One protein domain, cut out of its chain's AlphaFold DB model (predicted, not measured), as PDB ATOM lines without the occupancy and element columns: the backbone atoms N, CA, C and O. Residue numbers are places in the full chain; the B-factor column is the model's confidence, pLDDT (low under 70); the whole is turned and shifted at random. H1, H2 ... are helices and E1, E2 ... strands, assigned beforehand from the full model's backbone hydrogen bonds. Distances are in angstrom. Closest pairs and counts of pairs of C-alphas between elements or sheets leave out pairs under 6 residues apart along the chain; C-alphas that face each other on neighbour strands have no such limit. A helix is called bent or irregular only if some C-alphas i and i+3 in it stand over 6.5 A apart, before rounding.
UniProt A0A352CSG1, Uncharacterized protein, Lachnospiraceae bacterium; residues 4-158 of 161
ATOM      1  N   ARG A   4      25.148  38.098  -9.843       61.81
ATOM      2  CA  ARG A   4      24.751  36.703 -10.004       61.81
ATOM      3  C   ARG A   4      24.374  36.335 -11.441       61.81
ATOM      4  O   ARG A   4      24.619  35.198 -11.816       61.81
ATOM      5  N   GLU A   5      23.774  37.234 -12.221       62.62
ATOM      6  CA  GLU A   5      23.342  36.898 -13.591       62.62
ATOM      7  C   GLU A   5      24.504  36.914 -14.578       62.62
ATOM      8  O   GLU A   5      24.645  35.984 -15.365       62.62
ATOM      9  N   GLU A   6      25.408  37.888 -14.456       63.81
ATOM     10  CA  GLU A   6      26.681  37.859 -15.184       63.81
ATOM     11  C   GLU A   6      27.509  36.633 -14.770       63.81
ATOM     12  O   GLU A   6      28.018  35.922 -15.629       63.81
ATOM     13  N   ALA A   7      27.580  36.304 -13.473       64.75
ATOM     14  CA  ALA A   7      28.255  35.087 -13.021       64.75
ATOM     15  C   ALA A   7      27.602  33.802 -13.557       64.75
ATOM     16  O   ALA A   7      28.307  32.838 -13.832       64.75
ATOM     17  N   PHE A   8      26.274  33.777 -13.714       68.94
ATOM     18  CA  PHE A   8      25.569  32.650 -14.322       68.94
ATOM     19  C   PHE A   8      25.921  32.514 -15.804       68.94
ATOM     20  O   PHE A   8      26.226  31.413 -16.258       68.94
ATOM     21  N   ALA A   9      25.960  33.626 -16.542       68.62
ATOM     22  CA  ALA A   9      26.374  33.617 -17.938       68.62
ATOM     23  C   ALA A   9      27.818  33.128 -18.101       68.62
ATOM     24  O   ALA A   9      28.054  32.222 -18.894       68.62
ATOM     25  N   LEU A  10      28.746  33.652 -17.293       70.94
ATOM     26  CA  LEU A  10      30.167  33.281 -17.292       70.94
ATOM     27  C   LEU A  10      30.450  31.864 -16.757       70.94
ATOM     28  O   LEU A  10      31.589  31.401 -16.822       70.94
ATOM     29  N   ALA A  11      29.439  31.187 -16.210       69.44
ATOM     30  CA  ALA A  11      29.507  29.792 -15.784       69.44
ATOM     31  C   ALA A  11      28.867  28.828 -16.798       69.44
ATOM     32  O   ALA A  11      28.869  27.623 -16.555       69.44
ATOM     33  N   SER A  12      28.311  29.330 -17.908       74.19
ATOM     34  CA  SER A  12      27.646  28.491 -18.905       74.19
ATOM     35  C   SER A  12      28.626  27.533 -19.593       74.19
ATOM     36  O   SER A  12      29.741  27.898 -19.980       74.19
ATOM     37  N   ASP A  13      28.189  26.291 -19.790       79.75
ATOM     38  CA  ASP A  13      28.926  25.292 -20.566       79.75
ATOM     39  C   ASP A  13      28.737  25.430 -22.079       79.75
ATOM     40  O   ASP A  13      29.481  24.813 -22.834       79.75
ATOM     41  N   ASP A  14      27.833  26.309 -22.518       87.69
ATOM     42  CA  ASP A  14      27.591  26.574 -23.941       87.69
ATOM     43  C   ASP A  14      28.660  27.481 -24.577       87.69
ATOM     44  O   ASP A  14      28.670  27.660 -25.792       87.69
ATOM     45  N   ALA A  15      29.540  28.093 -23.776       91.94
ATOM     46  CA  ALA A  15      30.599  28.956 -24.287       91.94
ATOM     47  C   ALA A  15      31.744  28.139 -24.898       91.94
ATOM     48  O   ALA A  15      32.297  27.239 -24.257       91.94
ATOM     49  N   MET A  16      32.140  28.500 -26.120       94.38
ATOM     50  CA  MET A  16      33.226  27.839 -26.830       94.38
ATOM     51  C   MET A  16      34.572  28.049 -26.120       94.38
ATOM     52  O   MET A  16      34.815  29.130 -25.562       94.38
ATOM     53  N   PRO A  17      35.476  27.056 -26.170       93.88
ATOM     54  CA  PRO A  17      36.849  27.251 -25.739       93.88
ATOM     55  C   PRO A  17      37.574  28.213 -26.687       93.88
ATOM     56  O   PRO A  17      37.381  28.175 -27.902       93.88
ATOM     57  N   VAL A  18      38.451  29.044 -26.132       92.81
ATOM     58  CA  VAL A  18      39.308  29.960 -26.889       92.81
ATOM     59  C   VAL A  18      40.734  29.928 -26.351       92.81
ATOM     60  O   VAL A  18      40.961  29.993 -25.145       92.81
ATOM     61  N   ASP A  19      41.711  29.874 -27.255       92.62
ATOM     62  CA  ASP A  19      43.133  29.966 -26.909       92.62
ATOM     63  C   ASP A  19      43.560  31.437 -26.793       92.62
ATOM     64  O   ASP A  19      44.269  31.996 -27.633       92.62
ATOM     65  N   ARG A  20      43.015  32.118 -25.782       89.19
ATOM     66  CA  ARG A  20      43.336  33.510 -25.452       89.19
ATOM     67  C   ARG A  20      43.440  33.674 -23.935       89.19
ATOM     68  O   ARG A  20      42.692  33.028 -23.205       89.19
ATOM     69  N   PRO A  21      44.336  34.542 -23.433       90.12
ATOM     70  CA  PRO A  21      44.372  34.866 -22.013       90.12
ATOM     71  C   PRO A  21      43.054  35.481 -21.541       90.12
ATOM     72  O   PRO A  21      42.448  36.268 -22.264       90.12
ATOM     73  N   ASP A  22      42.681  35.221 -20.288       87.12
ATOM     74  CA  ASP A  22      41.543  35.891 -19.662       87.12
ATOM     75  C   ASP A  22      41.655  37.421 -19.784       87.12
ATOM     76  O   ASP A  22      42.728  38.023 -19.590       87.12
ATOM     77  N   GLY A  23      40.541  38.068 -20.114       85.38
ATOM     78  CA  GLY A  23      40.485  39.508 -20.310       85.38
ATOM     79  C   GLY A  23      39.381  39.970 -21.248       85.38
ATOM     80  O   GLY A  23      38.534  39.200 -21.691       85.38
ATOM     81  N   GLU A  24      39.426  41.264 -21.539       86.75
ATOM     82  CA  GLU A  24      38.459  41.962 -22.375       86.75
ATOM     83  C   GLU A  24      39.071  42.331 -23.730       86.75
ATOM     84  O   GLU A  24      40.197  42.843 -23.815       86.75
ATOM     85  N   TYR A  25      38.295  42.084 -24.777       87.75
ATOM     86  CA  TYR A  25      38.640  42.280 -26.177       87.75
ATOM     87  C   TYR A  25      37.449  42.919 -26.898       87.75
ATOM     88  O   TYR A  25      36.316  42.859 -26.424       87.75
ATOM     89  N   SER A  26      37.688  43.515 -28.060       88.81
ATOM     90  CA  SER A  26      36.610  43.836 -28.994       88.81
ATOM     91  C   SER A  26      36.411  42.676 -29.966       88.81
ATOM     92  O   SER A  26      37.383  42.007 -30.313       88.81
ATOM     93  N   ILE A  27      35.184  42.451 -30.422       93.12
ATOM     94  CA  ILE A  27      34.879  41.524 -31.518       93.12
ATOM     95  C   ILE A  27      33.759  42.104 -32.372       93.12
ATOM     96  O   ILE A  27      32.819  42.693 -31.831       93.12
ATOM     97  N   ASP A  28      33.839  41.938 -33.686       94.44
ATOM     98  CA  ASP A  28      32.718  42.293 -34.551       94.44
ATOM     99  C   ASP A  28      31.600  41.259 -34.420       94.44
ATOM    100  O   ASP A  28      31.836  40.048 -34.384       94.44
ATOM    101  N   VAL A  29      30.368  41.756 -34.354       96.50
ATOM    102  CA  VAL A  29      29.158  40.942 -34.309       96.50
ATOM    103  C   VAL A  29      28.113  41.501 -35.262       96.50
ATOM    104  O   VAL A  29      27.872  42.708 -35.281       96.50
ATOM    105  N   ASP A  30      27.461  40.612 -36.002       97.12
ATOM    106  CA  ASP A  30      26.270  40.926 -36.784       97.12
ATOM    107  C   ASP A  30      25.017  40.328 -36.150       97.12
ATOM    108  O   ASP A  30      25.054  39.266 -35.527       97.12
ATOM    109  N   LEU A  31      23.894  41.020 -36.351       97.75
ATOM    110  CA  LEU A  31      22.554  40.558 -36.007       97.75
ATOM    111  C   LEU A  31      21.705  40.513 -37.280       97.75
ATOM    112  O   LEU A  31      21.460  41.544 -37.906       97.75
ATOM    113  N   ALA A  32      21.209  39.329 -37.625       96.81
ATOM    114  CA  ALA A  32      20.257  39.116 -38.708       96.81
ATOM    115  C   ALA A  32      18.916  38.599 -38.165       96.81
ATOM    116  O   ALA A  32      18.853  38.015 -37.086       96.81
ATOM    117  N   GLY A  33      17.837  38.790 -38.926       93.81
ATOM    118  CA  GLY A  33      16.492  38.331 -38.561       93.81
ATOM    119  C   GLY A  33      15.558  39.437 -38.063       93.81
ATOM    120  O   GLY A  33      15.797  40.636 -38.253       93.81
ATOM    121  N   GLY A  34      14.437  39.026 -37.471       87.12
ATOM    122  CA  GLY A  34      13.327  39.917 -37.136       87.12
ATOM    123  C   GLY A  34      12.848  40.769 -38.321       87.12
ATOM    124  O   GLY A  34      12.719  40.297 -39.446       87.12
ATOM    125  N   SER A  35      12.579  42.053 -38.063       83.50
ATOM    126  CA  SER A  35      12.156  43.032 -39.083       83.50
ATOM    127  C   SER A  35      13.307  43.848 -39.690       83.50
ATOM    128  O   SER A  35      13.052  44.772 -40.462       83.50
ATOM    129  N   GLY A  36      14.559  43.583 -39.295       88.00
ATOM    130  CA  GLY A  36      15.725  44.405 -39.652       88.00
ATOM    131  C   GLY A  36      15.800  45.774 -38.955       88.00
ATOM    132  O   GLY A  36      16.666  46.580 -39.276       88.00
ATOM    133  N   ARG A  37      14.896  46.068 -38.006       88.81
ATOM    134  CA  ARG A  37      14.875  47.342 -37.253       88.81
ATOM    135  C   ARG A  37      15.779  47.354 -36.020       88.81
ATOM    136  O   ARG A  37      16.146  48.423 -35.542       88.81
ATOM    137  N   ALA A  38      16.084  46.178 -35.485       93.00
ATOM    138  CA  ALA A  38      16.967  46.020 -34.341       93.00
ATOM    139  C   ALA A  38      18.394  45.755 -34.818       93.00
ATOM    140  O   ALA A  38      18.595  45.111 -35.845       93.00
ATOM    141  N   SER A  39      19.372  46.231 -34.057       93.81
ATOM    142  CA  SER A  39      20.784  45.951 -34.293       93.81
ATOM    143  C   SER A  39      21.525  45.779 -32.973       93.81
ATOM    144  O   SER A  39      21.068  46.243 -31.924       93.81
ATOM    145  N   ILE A  40      22.673  45.109 -33.041       95.12
ATOM    146  CA  ILE A  40      23.662  45.075 -31.966       95.12
ATOM    147  C   ILE A  40      24.773  46.060 -32.304       95.12
ATOM    148  O   ILE A  40      25.223  46.134 -33.445       95.12
ATOM    149  N   SER A  41      25.220  46.825 -31.310       91.50
ATOM    150  CA  SER A  41      26.399  47.670 -31.468       91.50
ATOM    151  C   SER A  41      27.638  46.809 -31.708       91.50
ATOM    152  O   SER A  41      27.981  45.968 -30.874       91.50
ATOM    153  N   SER A  42      28.326  47.082 -32.814       88.81
ATOM    154  CA  SER A  42      29.546  46.405 -33.247       88.81
ATOM    155  C   SER A  42      30.671  47.436 -33.478       88.81
ATOM    156  O   SER A  42      30.380  48.523 -33.990       88.81
ATOM    157  N   PRO A  43      31.929  47.162 -33.085       91.19
ATOM    158  CA  PRO A  43      32.353  45.983 -32.335       91.19
ATOM    159  C   PRO A  43      31.734  45.939 -30.932       91.19
ATOM    160  O   PRO A  43      31.436  46.969 -30.321       91.19
ATOM    161  N   THR A  44      31.547  44.727 -30.421       89.44
ATOM    162  CA  THR A  44      31.032  44.451 -29.080       89.44
ATOM    163  C   THR A  44      32.144  43.994 -28.129       89.44
ATOM    164  O   THR A  44      33.275  43.741 -28.550       89.44
ATOM    165  N   LEU A  45      31.845  43.912 -26.829       89.25
ATOM    166  CA  LEU A  45      32.800  43.467 -25.812       89.25
ATOM    167  C   LEU A  45      32.822  41.937 -25.747       89.25
ATOM    168  O   LEU A  45      31.842  41.321 -25.330       89.25
ATOM    169  N   LEU A  46      33.963  41.352 -26.101       91.69
ATOM    170  CA  LEU A  46      34.299  39.949 -25.883       91.69
ATOM    171  C   LEU A  46      35.013  39.800 -24.534       91.69
ATOM    172  O   LEU A  46      36.001  40.481 -24.257       91.69
ATOM    173  N   ILE A  47      34.537  38.875 -23.714       90.06
ATOM    174  CA  ILE A  47      35.084  38.527 -22.407       90.06
ATOM    175  C   ILE A  47      35.620  37.103 -22.507       90.06
ATOM    176  O   ILE A  47      34.866  36.165 -22.766       90.06
ATOM    177  N   VAL A  48      36.922  36.942 -22.290       90.00
ATOM    178  CA  VAL A  48      37.552  35.634 -22.113       90.00
ATOM    179  C   VAL A  48      37.684  35.377 -20.619       90.00
ATOM    180  O   VAL A  48      38.331  36.153 -19.911       90.00
ATOM    181  N   HIS A  49      37.053  34.310 -20.135       86.19
ATOM    182  CA  HIS A  49      37.114  33.912 -18.733       86.19
ATOM    183  C   HIS A  49      37.215  32.395 -18.608       86.19
ATOM    184  O   HIS A  49      36.375  31.671 -19.143       86.19
ATOM    185  N   GLY A  50      38.245  31.910 -17.912       88.00
ATOM    186  CA  GLY A  50      38.490  30.476 -17.774       88.00
ATOM    187  C   GLY A  50      38.702  29.777 -19.120       88.00
ATOM    188  O   GLY A  50      38.276  28.635 -19.283       88.00
ATOM    189  N   GLY A  51      39.299  30.471 -20.097       89.12
ATOM    190  CA  GLY A  51      39.496  29.951 -21.457       89.12
ATOM    191  C   GLY A  51      38.213  29.788 -22.282       89.12
ATOM    192  O   GLY A  51      38.234  29.086 -23.289       89.12
ATOM    193  N   LYS A  52      37.099  30.412 -21.874       93.19
ATOM    194  CA  LYS A  52      35.814  30.408 -22.593       93.19
ATOM    195  C   LYS A  52      35.411  31.818 -23.035       93.19
ATOM    196  O   LYS A  52      35.765  32.794 -22.370       93.19
ATOM    197  N   ALA A  53      34.674  31.913 -24.142       93.00
ATOM    198  CA  ALA A  53      34.252  33.177 -24.748       93.00
ATOM    199  C   ALA A  53      32.806  33.578 -24.409       93.00
ATOM    200  O   ALA A  53      31.866  32.800 -24.565       93.00
ATOM    201  N   TYR A  54      32.629  34.843 -24.027       94.69
ATOM    202  CA  TYR A  54      31.337  35.464 -23.732       94.69
ATOM    203  C   TYR A  54      31.258  36.848 -24.374       94.69
ATOM    204  O   TYR A  54      32.282  37.508 -24.534       94.69
ATOM    205  N   ALA A  55      30.063  37.325 -24.707       93.94
ATOM    206  CA  ALA A  55      29.869  38.636 -25.318       93.94
ATOM    207  C   ALA A  55      28.863  39.476 -24.533       93.94
ATOM    208  O   ALA A  55      27.809  38.976 -24.133       93.94
ATOM    209  N   LYS A  56      29.170  40.765 -24.347       92.94
ATOM    210  CA  LYS A  56      28.236  41.749 -23.786       92.94
ATOM    211  C   LYS A  56      27.598  42.569 -24.899       92.94
ATOM    212  O   LYS A  56      28.151  43.572 -25.342       92.94
ATOM    213  N   LEU A  57      26.406  42.160 -25.304       94.19
ATOM    214  CA  LEU A  57      25.654  42.779 -26.385       94.19
ATOM    215  C   LEU A  57      24.962  44.054 -25.908       94.19
ATOM    216  O   LEU A  57      24.357  44.071 -24.837       94.19
ATOM    217  N   LEU A  58      25.006  45.098 -26.735       93.00
ATOM    218  CA  LEU A  58      24.225  46.323 -26.581       93.00
ATOM    219  C   LEU A  58      23.260  46.420 -27.759       93.00
ATOM    220  O   LEU A  58      23.695  46.593 -28.896       93.00
ATOM    221  N   TRP A  59      21.967  46.311 -27.483       94.94
ATOM    222  CA  TRP A  59      20.926  46.431 -28.497       94.94
ATOM    223  C   TRP A  59      20.686  47.897 -28.877       94.94
ATOM    224  O   TRP A  59      21.008  48.822 -28.132       94.94
ATOM    225  N   SER A  60      20.076  48.137 -30.034       92.69
ATOM    226  CA  SER A  60      19.650  49.475 -30.470       92.69
ATOM    227  C   SER A  60      18.383  49.989 -29.770       92.69
ATOM    228  O   SER A  60      18.002  51.141 -29.963       92.69
ATOM    229  N   SER A  61      17.740  49.153 -28.951       91.75
ATOM    230  CA  SER A  61      16.447  49.396 -28.306       91.75
ATOM    231  C   SER A  61      16.528  49.145 -26.803       91.75
ATOM    232  O   SER A  61      17.295  48.297 -26.357       91.75
ATOM    233  N   THR A  62      15.708  49.856 -26.033       92.75
ATOM    234  CA  THR A  62      15.504  49.681 -24.583       92.75
ATOM    235  C   THR A  62      14.467  48.606 -24.246       92.75
ATOM    236  O   THR A  62      14.272  48.296 -23.077       92.75
ATOM    237  N   TYR A  63      13.756  48.085 -25.249       94.06
ATOM    238  CA  TYR A  63      12.537  47.285 -25.078       94.06
ATOM    239  C   TYR A  63      12.761  45.779 -25.213       94.06
ATOM    240  O   TYR A  63      11.839  45.080 -25.626       94.06
ATOM    241  N   TYR A  64      13.977  45.288 -24.981       94.69
ATOM    242  CA  TYR A  64      14.235  43.850 -24.899       94.69
ATOM    243  C   TYR A  64      14.384  43.430 -23.444       94.69
ATOM    244  O   TYR A  64      15.221  43.993 -22.734       94.69
ATOM    245  N   ASP A  65      13.600  42.440 -23.031       93.31
ATOM    246  CA  ASP A  65      13.477  42.036 -21.627       93.31
ATOM    247  C   ASP A  65      14.318  40.794 -21.313       93.31
ATOM    248  O   ASP A  65      15.059  40.757 -20.325       93.31
ATOM    249  N   TRP A  66      14.269  39.795 -22.194       94.69
ATOM    250  CA  TRP A  66      15.078  38.587 -22.098       94.69
ATOM    251  C   TRP A  66      15.525  38.097 -23.474       94.69
ATOM    252  O   TRP A  66      14.900  38.373 -24.498       94.69
ATOM    253  N   MET A  67      16.615  37.337 -23.484       95.88
ATOM    254  CA  MET A  67      17.131  36.653 -24.660       95.88
ATOM    255  C   MET A  67      17.424  35.193 -24.324       95.88
ATOM    256  O   MET A  67      17.992  34.891 -23.281       95.88
ATOM    257  N   LYS A  68      17.045  34.276 -25.204       96.00
ATOM    258  CA  LYS A  68      17.329  32.851 -25.097       96.00
ATOM    259  C   LYS A  68      18.432  32.471 -26.076       96.00
ATOM    260  O   LYS A  68      18.305  32.727 -27.272       96.00
ATOM    261  N   VAL A  69      19.478  31.835 -25.560       94.50
ATOM    262  CA  VAL A  69      20.584  31.256 -26.336       94.50
ATOM    263  C   VAL A  69      20.652  29.777 -25.986       94.50
ATOM    264  O   VAL A  69      20.749  29.421 -24.811       94.50
ATOM    265  N   GLY A  70      20.511  28.910 -26.990       90.62
ATOM    266  CA  GLY A  70      20.340  27.476 -26.756       90.62
ATOM    267  C   GLY A  70      19.156  27.204 -25.821       90.62
ATOM    268  O   GLY A  70      18.014  27.551 -26.126       90.62
ATOM    269  N   ASN A  71      19.432  26.611 -24.658       89.25
ATOM    270  CA  ASN A  71      18.418  26.281 -23.650       89.25
ATOM    271  C   ASN A  71      18.356  27.269 -22.477       89.25
ATOM    272  O   ASN A  71      17.546  27.075 -21.568       89.25
ATOM    273  N   HIS A  72      19.169  28.325 -22.494       89.88
ATOM    274  CA  HIS A  72      19.311  29.254 -21.380       89.88
ATOM    275  C   HIS A  72      18.706  30.618 -21.694       89.88
ATOM    276  O   HIS A  72      18.869  31.150 -22.791       89.88
ATOM    277  N   THR A  73      18.021  31.190 -20.703       92.81
ATOM    278  CA  THR A  73      17.456  32.541 -20.767       92.81
ATOM    279  C   THR A  73      18.343  33.512 -19.996       92.81
ATOM    280  O   THR A  73      18.705  33.258 -18.849       92.81
ATOM    281  N   TYR A  74      18.645  34.639 -20.628       90.69
ATOM    282  CA  TYR A  74      19.460  35.740 -20.137       90.69
ATOM    283  C   TYR A  74      18.578  36.977 -20.014       90.69
ATOM    284  O   TYR A  74      17.871  37.326 -20.960       90.69
ATOM    285  N   LEU A  75      18.594  37.632 -18.857       92.06
ATOM    286  CA  LEU A  75      17.800  38.838 -18.633       92.06
ATOM    287  C   LEU A  75      18.576  40.089 -19.032       92.06
ATOM    288  O   LEU A  75      19.809  40.111 -19.022       92.06
ATOM    289  N   ASN A  76      17.832  41.139 -19.369       90.06
ATOM    290  CA  ASN A  76      18.394  42.442 -19.681       90.06
ATOM    291  C   ASN A  76      19.210  42.985 -18.490       90.06
ATOM    292  O   ASN A  76      18.737  43.036 -17.356       90.06
ATOM    293  N   ASN A  77      20.445  43.406 -18.762       85.31
ATOM    294  CA  ASN A  77      21.423  43.939 -17.819       85.31
ATOM    295  C   ASN A  77      21.498  45.480 -17.798       85.31
ATOM    296  O   ASN A  77      22.368  46.045 -17.134       85.31
ATOM    297  N   SER A  78      20.607  46.170 -18.519       83.06
ATOM    298  CA  SER A  78      20.585  47.632 -18.597       83.06
ATOM    299  C   SER A  78      20.066  48.283 -17.311       83.06
ATOM    300  O   SER A  78      19.024  47.890 -16.783       83.06
ATOM    301  N   THR A  79      20.763  49.320 -16.834       75.44
ATOM    302  CA  THR A  79      20.295  50.209 -15.758       75.44
ATOM    303  C   THR A  79      19.765  51.524 -16.330       75.44
ATOM    304  O   THR A  79      20.123  51.941 -17.430       75.44
ATOM    305  N   ASP A  80      18.923  52.210 -15.554       73.19
ATOM    306  CA  ASP A  80      18.577  53.626 -15.761       73.19
ATOM    307  C   ASP A  80      17.916  53.963 -17.113       73.19
ATOM    308  O   ASP A  80      18.033  55.081 -17.612       73.19
ATOM    309  N   GLY A  81      17.201  53.003 -17.712       73.75
ATOM    310  CA  GLY A  81      16.484  53.206 -18.978       73.75
ATOM    311  C   GLY A  81      17.388  53.262 -20.212       73.75
ATOM    312  O   GLY A  81      16.949  53.713 -21.269       73.75
ATOM    313  N   GLY A  82      18.645  52.819 -20.096       84.88
ATOM    314  CA  GLY A  82      19.532  52.633 -21.240       84.88
ATOM    315  C   GLY A  82      19.077  51.488 -22.147       84.88
ATOM    316  O   GLY A  82      18.257  50.650 -21.760       84.88
ATOM    317  N   ASN A  83      19.639  51.427 -23.354       91.12
ATOM    318  CA  ASN A  83      19.363  50.334 -24.284       91.12
ATOM    319  C   ASN A  83      19.624  48.965 -23.647       91.12
ATOM    320  O   ASN A  83      20.527  48.821 -22.822       91.12
ATOM    321  N   SER A  84      18.851  47.962 -24.055       93.56
ATOM    322  CA  SER A  84      18.944  46.613 -23.519       93.56
ATOM    323  C   SER A  84      20.344  46.042 -23.707       93.56
ATOM    324  O   SER A  84      20.946  46.153 -24.779       93.56
ATOM    325  N   THR A  85      20.864  45.420 -22.651       92.44
ATOM    326  CA  THR A  85      22.180  44.776 -22.670       92.44
ATOM    327  C   THR A  85      22.083  43.343 -22.192       92.44
ATOM    328  O   THR A  85      21.263  43.044 -21.337       92.44
ATOM    329  N   PHE A  86      22.909  42.451 -22.726       92.62
ATOM    330  CA  PHE A  86      22.924  41.044 -22.320       92.62
ATOM    331  C   PHE A  86      24.352  40.527 -22.315       92.62
ATOM    332  O   PHE A  86      25.102  40.825 -23.243       92.62
ATOM    333  N   VAL A  87      24.716  39.726 -21.317       90.88
ATOM    334  CA  VAL A  87      25.948  38.928 -21.338       90.88
ATOM    335  C   VAL A  87      25.590  37.487 -21.673       90.88
ATOM    336  O   VAL A  87      24.833  36.861 -20.932       90.88
ATOM    337  N   ILE A  88      26.124  36.965 -22.778       94.00
ATOM    338  CA  ILE A  88      25.829  35.610 -23.264       94.00
ATOM    339  C   ILE A  88      27.091  34.803 -23.574       94.00
ATOM    340  O   ILE A  88      28.125  35.395 -23.893       94.00
ATOM    341  N   PRO A  89      27.030  33.460 -23.514       95.50
ATOM    342  CA  PRO A  89      28.071  32.608 -24.071       95.50
ATOM    343  C   PRO A  89      28.158  32.791 -25.588       95.50
ATOM    344  O   PRO A  89      27.139  32.856 -26.278       95.50
ATOM    345  N   VAL A  90      29.382  32.844 -26.109       96.38
ATOM    346  CA  VAL A  90      29.649  32.722 -27.544       96.38
ATOM    347  C   VAL A  90      29.855  31.238 -27.819       96.38
ATOM    348  O   VAL A  90      30.862  30.676 -27.399       96.38
ATOM    349  N   SER A  91      28.891  30.581 -28.465       95.75
ATOM    350  CA  SER A  91      28.950  29.132 -28.715       95.75
ATOM    351  C   SER A  91      29.784  28.751 -29.937       95.75
ATOM    352  O   SER A  91      30.232  27.612 -30.034       95.75
ATOM    353  N   ALA A  92      29.984  29.688 -30.866       96.44
ATOM    354  CA  ALA A  92      30.802  29.526 -32.063       96.44
ATOM    355  C   ALA A  92      31.261  30.897 -32.596       96.44
ATOM    356  O   ALA A  92      30.687  31.933 -32.257       96.44
ATOM    357  N   MET A  93      32.286  30.907 -33.443       96.69
ATOM    358  CA  MET A  93      32.696  32.074 -34.232       96.69
ATOM    359  C   MET A  93      32.637  31.704 -35.710       96.69
ATOM    360  O   MET A  93      32.787  30.535 -36.052       96.69
ATOM    361  N   ASP A  94      32.390  32.695 -36.563       97.62
ATOM    362  CA  ASP A  94      32.230  32.557 -38.016       97.62
ATOM    363  C   ASP A  94      31.074  31.621 -38.427       97.62
ATOM    364  O   ASP A  94      30.950  31.208 -39.580       97.62
ATOM    365  N   GLU A  95      30.181  31.331 -37.480       97.44
ATOM    366  CA  GLU A  95      29.009  30.478 -37.631       97.44
ATOM    367  C   GLU A  95      27.756  31.187 -37.105       97.44
ATOM    368  O   GLU A  95      27.815  32.055 -36.229       97.44
ATOM    369  N   ALA A  96      26.603  30.792 -37.643       97.38
ATOM    370  CA  ALA A  96      25.306  31.322 -37.247       97.38
ATOM    371  C   ALA A  96      24.883  30.790 -35.869       97.38
ATOM    372  O   ALA A  96      24.683  29.587 -35.696       97.38
ATOM    373  N   ILE A  97      24.653  31.694 -34.917       97.69
ATOM    374  CA  ILE A  97      24.121  31.378 -33.589       97.69
ATOM    375  C   ILE A  97      22.656  31.828 -33.516       97.69
ATOM    376  O   ILE A  97      22.395  33.033 -33.438       97.69
ATOM    377  N   PRO A  98      21.679  30.903 -33.521       97.69
ATOM    378  CA  PRO A  98      20.277  31.261 -33.365       97.69
ATOM    379  C   PRO A  98      19.983  31.713 -31.931       97.69
ATOM    380  O   PRO A  98      20.373  31.058 -30.961       97.69
ATOM    381  N   VAL A  99      19.249  32.815 -31.801       97.62
ATOM    382  CA  VAL A  99      18.783  33.356 -30.520       97.62
ATOM    383  C   VAL A  99      17.333  33.810 -30.633       97.62
ATOM    384  O   VAL A  99      16.869  34.179 -31.708       97.62
ATOM    385  N   ILE A 100      16.617  33.816 -29.511       97.75
ATOM    386  CA  ILE A 100      15.253  34.355 -29.431       97.75
ATOM    387  C   ILE A 100      15.276  35.521 -28.459       97.75
ATOM    388  O   ILE A 100      15.720  35.344 -27.330       97.75
ATOM    389  N   ALA A 101      14.799  36.694 -28.859       97.06
ATOM    390  CA  ALA A 101      14.735  37.857 -27.980       97.06
ATOM    391  C   ALA A 101      13.297  38.359 -27.860       97.06
ATOM    392  O   ALA A 101      12.610  38.542 -28.866       97.06
ATOM    393  N   ASP A 102      12.848  38.574 -26.629       96.69
ATOM    394  CA  ASP A 102      11.521  39.105 -26.335       96.69
ATOM    395  C   ASP A 102      11.538  40.622 -26.289       96.69
ATOM    396  O   ASP A 102      12.432  41.223 -25.685       96.69
ATOM    397  N   THR A 103      10.557  41.230 -26.954       93.62
ATOM    398  CA  THR A 103      10.403  42.674 -26.998       93.62
ATOM    399  C   THR A 103       8.982  43.135 -26.732       93.62
ATOM    400  O   THR A 103       8.016  42.585 -27.249       93.62
ATOM    401  N   THR A 104       8.884  44.241 -26.002       91.69
ATOM    402  CA  THR A 104       7.645  44.976 -25.714       91.69
ATOM    403  C   THR A 104       7.497  46.244 -26.561       91.69
ATOM    404  O   THR A 104       6.556  47.018 -26.395       91.69
ATOM    405  N   SER A 105       8.396  46.468 -27.529       88.50
ATOM    406  CA  SER A 105       8.406  47.682 -28.369       88.50
ATOM    407  C   SER A 105       7.142  47.881 -29.216       88.50
ATOM    408  O   SER A 105       6.889  48.988 -29.689       88.50
ATOM    409  N   MET A 106       6.351  46.825 -29.417       84.81
ATOM    410  CA  MET A 106       5.125  46.828 -30.222       84.81
ATOM    411  C   MET A 106       3.845  46.806 -29.369       84.81
ATOM    412  O   MET A 106       2.755  46.679 -29.922       84.81
ATOM    413  N   GLY A 107       3.963  46.954 -28.044       89.50
ATOM    414  CA  GLY A 107       2.856  46.847 -27.094       89.50
ATOM    415  C   GLY A 107       2.949  45.553 -26.292       89.50
ATOM    416  O   GLY A 107       3.614  45.522 -25.259       89.50
ATOM    417  N   ASP A 108       2.292  44.497 -26.770       91.06
ATOM    418  CA  ASP A 108       2.349  43.181 -26.126       91.06
ATOM    419  C   ASP A 108       3.748  42.543 -26.278       91.06
ATOM    420  O   ASP A 108       4.418  42.797 -27.285       91.06
ATOM    421  N   PRO A 109       4.201  41.709 -25.316       93.94
ATOM    422  CA  PRO A 109       5.452  40.963 -25.440       93.94
ATOM    423  C   PRO A 109       5.455  40.039 -26.662       93.94
ATOM    424  O   PRO A 109       4.536  39.238 -26.860       93.94
ATOM    425  N   VAL A 110       6.504  40.144 -27.479       94.00
ATOM    426  CA  VAL A 110       6.716  39.323 -28.675       94.00
ATOM    427  C   VAL A 110       8.128  38.752 -28.671       94.00
ATOM    428  O   VAL A 110       9.106  39.498 -28.696       94.00
ATOM    429  N   ALA A 111       8.232  37.425 -28.750       95.75
ATOM    430  CA  ALA A 111       9.487  36.717 -28.969       95.75
ATOM    431  C   ALA A 111       9.837  36.682 -30.466       95.75
ATOM    432  O   ALA A 111       9.031  36.242 -31.286       95.75
ATOM    433  N   ILE A 112      11.036  37.147 -30.818       96.06
ATOM    434  CA  ILE A 112      11.519  37.243 -32.200       96.06
ATOM    435  C   ILE A 112      12.792  36.411 -32.364       96.06
ATOM    436  O   ILE A 112      13.723  36.534 -31.564       96.06
ATOM    437  N   ASP A 113      12.845  35.609 -33.429       97.25
ATOM    438  CA  ASP A 113      14.038  34.870 -33.837       97.25
ATOM    439  C   ASP A 113      15.070  35.783 -34.517       97.25
ATOM    440  O   ASP A 113      14.765  36.542 -35.448       97.25
ATOM    441  N   TYR A 114      16.315  35.649 -34.075       97.88
ATOM    442  CA  TYR A 114      17.484  36.306 -34.638       97.88
ATOM    443  C   TYR A 114      18.638  35.320 -34.813       97.88
ATOM    444  O   TYR A 114      18.657  34.225 -34.249       97.88
ATOM    445  N   VAL A 115      19.632  35.745 -35.581       98.12
ATOM    446  CA  VAL A 115      20.908  35.057 -35.748       98.12
ATOM    447  C   VAL A 115      22.027  36.035 -35.425       98.12
ATOM    448  O   VAL A 115      22.065  37.131 -35.983       98.12
ATOM    449  N   LEU A 116      22.924  35.630 -34.528       98.31
ATOM    450  CA  LEU A 116      24.176  36.322 -34.247       98.31
ATOM    451  C   LEU A 116      25.322  35.648 -34.998       98.31
ATOM    452  O   LEU A 116      25.402  34.420 -35.012       98.31
ATOM    453  N   THR A 117      26.233  36.445 -35.544       98.38
ATOM    454  CA  THR A 117      27.491  35.954 -36.125       98.38
ATOM    455  C   THR A 117      28.641  36.761 -35.543       98.38
ATOM    456  O   THR A 117      28.663  37.980 -35.687       98.38
ATOM    457  N   PHE A 118      29.581  36.093 -34.875       97.81
ATOM    458  CA  PHE A 118      30.789  36.708 -34.317       97.81
ATOM    459  C   PHE A 118      31.983  36.422 -35.221       97.81
ATOM    460  O   PHE A 118      32.225  35.258 -35.523       97.81
ATOM    461  N   TYR A 119      32.744  37.442 -35.607       96.69
ATOM    462  CA  TYR A 119      33.834  37.284 -36.576       96.69
ATOM    463  C   TYR A 119      35.189  37.113 -35.886       96.69
ATOM    464  O   TYR A 119      35.696  38.046 -35.254       96.69
ATOM    465  N   SER A 120      35.798  35.927 -36.002       94.38
ATOM    466  CA  SER A 120      37.049  35.606 -35.291       94.38
ATOM    467  C   SER A 120      38.253  36.405 -35.802       94.38
ATOM    468  O   SER A 120      39.163  36.724 -35.028       94.38
ATOM    469  N   GLU A 121      38.239  36.781 -37.085       93.00
ATOM    470  CA  GLU A 121      39.268  37.612 -37.719       93.00
ATOM    471  C   GLU A 121      39.306  39.047 -37.171       93.00
ATOM    472  O   GLU A 121      40.365  39.677 -37.174       93.00
ATOM    473  N   ASN A 122      38.194  39.526 -36.602       90.19
ATOM    474  CA  ASN A 122      38.033  40.899 -36.116       90.19
ATOM    475  C   ASN A 122      38.088  40.996 -34.583       90.19
ATOM    476  O   ASN A 122      37.508  41.898 -33.974       90.19
ATOM    477  N   ILE A 123      38.809  40.077 -33.934       89.94
ATOM    478  CA  ILE A 123      39.106  40.190 -32.505       89.94
ATOM    479  C   ILE A 123      40.233  41.207 -32.305       89.94
ATOM    480  O   ILE A 123      41.386  40.967 -32.669       89.94
ATOM    481  N   GLY A 124      39.902  42.338 -31.682       83.31
ATOM    482  CA  GLY A 124      40.857  43.404 -31.386       83.31
ATOM    483  C   GLY A 124      41.877  43.020 -30.313       83.31
ATOM    484  O   GLY A 124      41.763  42.001 -29.628       83.31
ATOM    485  N   ASN A 125      42.894  43.863 -30.129       75.06
ATOM    486  CA  ASN A 125      43.887  43.637 -29.081       75.06
ATOM    487  C   ASN A 125      43.294  43.871 -27.688       75.06
ATOM    488  O   ASN A 125      42.457  44.751 -27.479       75.06
ATOM    489  N   LYS A 126      43.807  43.130 -26.703       67.88
ATOM    490  CA  LYS A 126      43.436  43.279 -25.293       67.88
ATOM    491  C   LYS A 126      43.573  44.741 -24.850       67.88
ATOM    492  O   LYS A 126      44.648  45.328 -24.970       67.88
ATOM    493  N   GLY A 127      42.493  45.320 -24.328       59.97
ATOM    494  CA  GLY A 127      42.471  46.706 -23.843       59.97
ATOM    495  C   GLY A 127      42.428  47.800 -24.923       59.97
ATOM    496  O   GLY A 127      42.381  48.978 -24.571       59.97
ATOM    497  N   GLN A 128      42.406  47.458 -26.216       57.78
ATOM    498  CA  GLN A 128      42.082  48.408 -27.282       57.78
ATOM    499  C   GLN A 128      40.577  48.372 -27.535       57.78
ATOM    500  O   GLN A 128      40.090  47.514 -28.261       57.78
ATOM    501  N   ILE A 129      39.832  49.302 -26.931       55.56
ATOM    502  CA  ILE A 129      38.391  49.428 -27.184       55.56
ATOM    503  C   ILE A 129      38.058  50.874 -27.586       55.56
ATOM    504  O   ILE A 129      37.890  51.729 -26.713       55.56
ATOM    505  N   PRO A 130      37.981  51.194 -28.895       50.66
ATOM    506  CA  PRO A 130      37.601  52.514 -29.378       50.66
ATOM    507  C   PRO A 130      36.160  52.545 -29.911       50.66
ATOM    508  O   PRO A 130      35.887  52.107 -31.020       50.66
ATOM    509  N   GLN A 131      35.259  53.139 -29.128       49.69
ATOM    510  CA  GLN A 131      34.216  54.094 -29.535       49.69
ATOM    511  C   GLN A 131      33.632  54.659 -28.229       49.69
ATOM    512  O   GLN A 131      33.435  53.923 -27.265       49.69
ATOM    513  N   GLU A 132      33.391  55.968 -28.144       53.75
ATOM    514  CA  GLU A 132      32.994  56.674 -26.904       53.75
ATOM    515  C   GLU A 132      31.723  56.106 -26.215       53.75
ATOM    516  O   GLU A 132      31.489  56.355 -25.032       53.75
ATOM    517  N   ALA A 133      30.939  55.270 -26.909       48.25
ATOM    518  CA  ALA A 133      29.856  54.467 -26.336       48.25
ATOM    519  C   ALA A 133      30.345  53.187 -25.617       48.25
ATOM    520  O   ALA A 133      29.895  52.902 -24.505       48.25
ATOM    521  N   ALA A 134      31.321  52.464 -26.176       51.38
ATOM    522  CA  ALA A 134      31.941  51.292 -25.552       51.38
ATOM    523  C   ALA A 134      32.670  51.657 -24.245       51.38
ATOM    524  O   ALA A 134      32.613  50.923 -23.261       51.38
ATOM    525  N   LYS A 135      33.258  52.858 -24.182       48.47
ATOM    526  CA  LYS A 135      33.912  53.402 -22.979       48.47
ATOM    527  C   LYS A 135      32.968  53.482 -21.772       48.47
ATOM    528  O   LYS A 135      33.383  53.191 -20.654       48.47
ATOM    529  N   LYS A 136      31.691  53.828 -21.980       50.12
ATOM    530  CA  LYS A 136      30.683  53.885 -20.901       50.12
ATOM    531  C   LYS A 136      30.286  52.493 -20.410       50.12
ATOM    532  O   LYS A 136      30.147  52.292 -19.206       50.12
ATOM    533  N   VAL A 137      30.168  51.533 -21.326       52.66
ATOM    534  CA  VAL A 137      29.867  50.129 -21.000       52.66
ATOM    535  C   VAL A 137      31.008  49.493 -20.189       52.66
ATOM    536  O   VAL A 137      30.745  48.756 -19.239       52.66
ATOM    537  N   ILE A 138      32.260  49.841 -20.500       53.81
ATOM    538  CA  ILE A 138      33.456  49.340 -19.800       53.81
ATOM    539  C   ILE A 138      33.652  50.004 -18.438       53.81
ATOM    540  O   ILE A 138      33.959  49.315 -17.471       53.81
ATOM    541  N   ILE A 139      33.446  51.322 -18.308       53.47
ATOM    542  CA  ILE A 139      33.546  51.996 -16.999       53.47
ATOM    543  C   ILE A 139      32.564  51.367 -15.999       53.47
ATOM    544  O   ILE A 139      32.926  51.155 -14.841       53.47
ATOM    545  N   ALA A 140      31.361  50.992 -16.447       51.34
ATOM    546  CA  ALA A 140      30.419  50.253 -15.615       51.34
ATOM    547  C   ALA A 140      30.955  48.862 -15.217       51.34
ATOM    548  O   ALA A 140      30.900  48.511 -14.041       51.34
ATOM    549  N   ALA A 141      31.536  48.099 -16.151       52.12
ATOM    550  CA  ALA A 141      32.097  46.769 -15.884       52.12
ATOM    551  C   ALA A 141      33.307  46.800 -14.920       52.12
ATOM    552  O   ALA A 141      33.361  46.040 -13.954       52.12
ATOM    553  N   VAL A 142      34.239  47.742 -15.101       50.56
ATOM    554  CA  VAL A 142      35.427  47.895 -14.240       50.56
ATOM    555  C   VAL A 142      35.048  48.326 -12.817       50.56
ATOM    556  O   VAL A 142      35.618  47.816 -11.851       50.56
ATOM    557  N   LEU A 143      34.055  49.210 -12.649       45.03
ATOM    558  CA  LEU A 143      33.548  49.590 -11.322       45.03
ATOM    559  C   LEU A 143      32.925  48.402 -10.576       45.03
ATOM    560  O   LEU A 143      33.080  48.288  -9.359       45.03
ATOM    561  N   ILE A 144      32.276  47.488 -11.297       53.31
ATOM    562  CA  ILE A 144      31.682  46.273 -10.731       53.31
ATOM    563  C   ILE A 144      32.775  45.286 -10.285       53.31
ATOM    564  O   ILE A 144      32.692  44.743  -9.181       53.31
ATOM    565  N   ILE A 145      33.842  45.118 -11.074       55.09
ATOM    566  CA  ILE A 145      34.981  44.246 -10.732       55.09
ATOM    567  C   ILE A 145      35.752  44.783  -9.517       55.09
ATOM    568  O   ILE A 145      36.090  44.017  -8.615       55.09
ATOM    569  N   VAL A 146      36.004  46.094  -9.439       50.72
ATOM    570  CA  VAL A 146      36.708  46.698  -8.293       50.72
ATOM    571  C   VAL A 146      35.843  46.660  -7.026       50.72
ATOM    572  O   VAL A 146      36.348  46.313  -5.956       50.72
ATOM    573  N   ALA A 147      34.534  46.916  -7.122       48.50
ATOM    574  CA  ALA A 147      33.627  46.786  -5.980       48.50
ATOM    575  C   ALA A 147      33.507  45.325  -5.487       48.50
ATOM    576  O   ALA A 147      33.533  45.079  -4.279       48.50
ATOM    577  N   GLY A 148      33.448  44.348  -6.401       43.84
ATOM    578  CA  GLY A 148      33.419  42.917  -6.070       43.84
ATOM    579  C   GLY A 148      34.748  42.378  -5.521       43.84
ATOM    580  O   GLY A 148      34.764  41.595  -4.567       43.84
ATOM    581  N   GLY A 149      35.877  42.842  -6.064       44.84
ATOM    582  CA  GLY A 149      37.224  42.446  -5.644       44.84
ATOM    583  C   GLY A 149      37.620  42.977  -4.262       44.84
ATOM    584  O   GLY A 149      38.244  42.254  -3.481       44.84
ATOM    585  N   ILE A 150      37.206  44.202  -3.910       46.72
ATOM    586  CA  ILE A 150      37.466  44.786  -2.581       46.72
ATOM    587  C   ILE A 150      36.656  44.069  -1.485       46.72
ATOM    588  O   ILE A 150      37.179  43.834  -0.390       46.72
ATOM    589  N   LEU A 151      35.419  43.635  -1.767       43.66
ATOM    590  CA  LEU A 151      34.618  42.872  -0.799       43.66
ATOM    591  C   LEU A 151      35.260  41.518  -0.444       43.66
ATOM    592  O   LEU A 151      35.257  41.121   0.725       43.66
ATOM    593  N   ASN A 152      35.865  40.831  -1.421       44.00
ATOM    594  CA  ASN A 152      36.516  39.533  -1.201       44.00
ATOM    595  C   ASN A 152      37.754  39.634  -0.280       44.00
ATOM    596  O   ASN A 152      38.063  38.705   0.469       44.00
ATOM    597  N   LEU A 153      38.432  40.787  -0.255       54.03
ATOM    598  CA  LEU A 153      39.553  41.033   0.663       54.03
ATOM    599  C   LEU A 153      39.096  41.382   2.090       54.03
ATOM    600  O   LEU A 153      39.770  41.008   3.053       54.03
ATOM    601  N   LEU A 154      37.940  42.032   2.259       51.78
ATOM    602  CA  LEU A 154      37.400  42.370   3.585       51.78
ATOM    603  C   LEU A 154      36.719  41.179   4.277       51.78
ATOM    604  O   LEU A 154      36.842  41.028   5.494       51.78
ATOM    605  N   VAL A 155      36.072  40.285   3.525       53.44
ATOM    606  CA  VAL A 155      35.443  39.071   4.083       53.44
ATOM    607  C   VAL A 155      36.488  38.063   4.578       53.44
ATOM    608  O   VAL A 155      36.265  37.399   5.593       53.44
ATOM    609  N   LYS A 156      37.672  37.992   3.948       45.97
ATOM    610  CA  LYS A 156      38.755  37.094   4.389       45.97
ATOM    611  C   LYS A 156      39.349  37.458   5.754       45.97
ATOM    612  O   LYS A 156      39.806  36.560   6.455       45.97
ATOM    613  N   ARG A 157      39.305  38.728   6.185       52.38
ATOM    614  CA  ARG A 157      39.829  39.136   7.507       52.38
ATOM    615  C   ARG A 157      38.907  38.801   8.681       52.38
ATOM    616  O   ARG A 157      39.385  38.737   9.803       52.38
ATOM    617  N   LYS A 158      37.614  38.548   8.444       53.19
ATOM    618  CA  LYS A 158      36.635  38.267   9.513       53.19
ATOM    619  C   LYS A 158      36.486  36.784   9.874       53.19
ATOM    620  O   LYS A 158      35.703  36.463  10.757       53.19
TER     621      LYS A 158
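Overview. This is residues 4 to 158 of the 161 residues of an uncharacterized protein of Lachnospiraceae bacterium (UniProt A0A352CSG1). Picture one sheet of eight strands, curled like part of a barrel and bent back on itself, so that E5, E4, E7 and E8 face E2, E3 and E6 with E1 as the hinge, and the edge strands E5 and E6 come near each other without pairing. The short helix H1 packs on these two edge strands, while the long helix H2 grazes the sheet with its residues 133 to 138 and then sticks out as an arm: residues 139 to 158 stand free, of which 139 to 157 belong to H2. The printed part has 155 residues, with two named helices and eight named strands in the order H1 E1 E2 E3 E4 E5 E6 E7 E8 H2; the class is mixed, helices and strands. Across the sheet the order is E5 E4 E7 E8 E1 E2 E3 E6, with neighbours antiparallel. The whole is compact, with a radius of gyration of the C-alphas of 15.7 A, and its spans are 53, 34 and 33 A, the arm adding to the length.

Along the chain. Start with the longest strand, E1, residues 23 to 33: find C-alpha 23 at (40.485, 39.508, -20.310) and follow it 30.2 A to C-alpha 33 at (16.492, 38.331, -38.561). It bends by 56 degrees at residue 26. Next along the chain look for E2 at residues 44 to 49, E3 at residues 52 to 58, 20.1 A long, and E4 at residues 64 to 69. Then come E5 at residues 72 to 75, E6 at residues 85 to 89, E7 at residues 97 to 103, 19.0 A long, and E8 at residues 110 to 119, 28.3 A long. Before the strands stands H1, residues 4 to 9; after them H2, residues 132 to 157, runs 39.2 A to C-alpha 157 at (39.829, 39.136, 7.507).

Arrangement. Begin with E1, where the pairing is staggered: its residues 23 to 27 pair with E2 and its residues 28 to 33 with E8. Look at N 25 and O 46, 2.8 A apart, for E1 and E2, and at N 30 and O 117, 2.9 A apart, for E8 and E1. On the E2 side, E1, E2 and E3 form a meander, each strand the antiparallel neighbour of the one before; N 47 and O 54 of the hairpin E2 and E3 are 2.8 A apart. E3 pairs on with E6 through N 57 and O 86, 2.8 A. On the E8 side, the hairpin E7 and E8 has N 99 and O 114 at 2.9 A, E4 and E7 have N 68 and O 100 at 2.7 A, and the hairpin E4 and E5 has N 74 and O 67 at 2.7 A. This is a folded sheet, one sheet bent back into two leaves that face each other, with 42 pairs of C-alphas within 11 A. Between its edge strands E5 and E6 the closest C-alphas are those of Leu 75 and Phe 86, 6.7 A apart. H1 is on the sheet at a height of 8.3 A, and its closest C-alpha pair with E6 is Ala 9 and Ile 88, 5.7 A. H2 only grazes the sheet, with its residues 133 to 138; its closest C-alpha pair with E2 is Ala 134 and Thr 44, 7.8 A. H1 and H2 are apart. In H1 every O i to N i+4 pair is within hydrogen-bond range; in H2 18 of 22 are.

Size, cuts and confidence. The two C-alphas farthest apart are those of Ser 35 and Lys 158, 54.6 A. Without residues 139 to 158, which stand free, the body spans 43 by 33 by 29 A. The printed part has no cut, and its long links are H1 to E1 and E8 to H2. The mean pLDDT of the printed part is 81.8; residues 4 to 9, residue 11 and residues 126 to 158 are under 70, and H2 has a mean of 50.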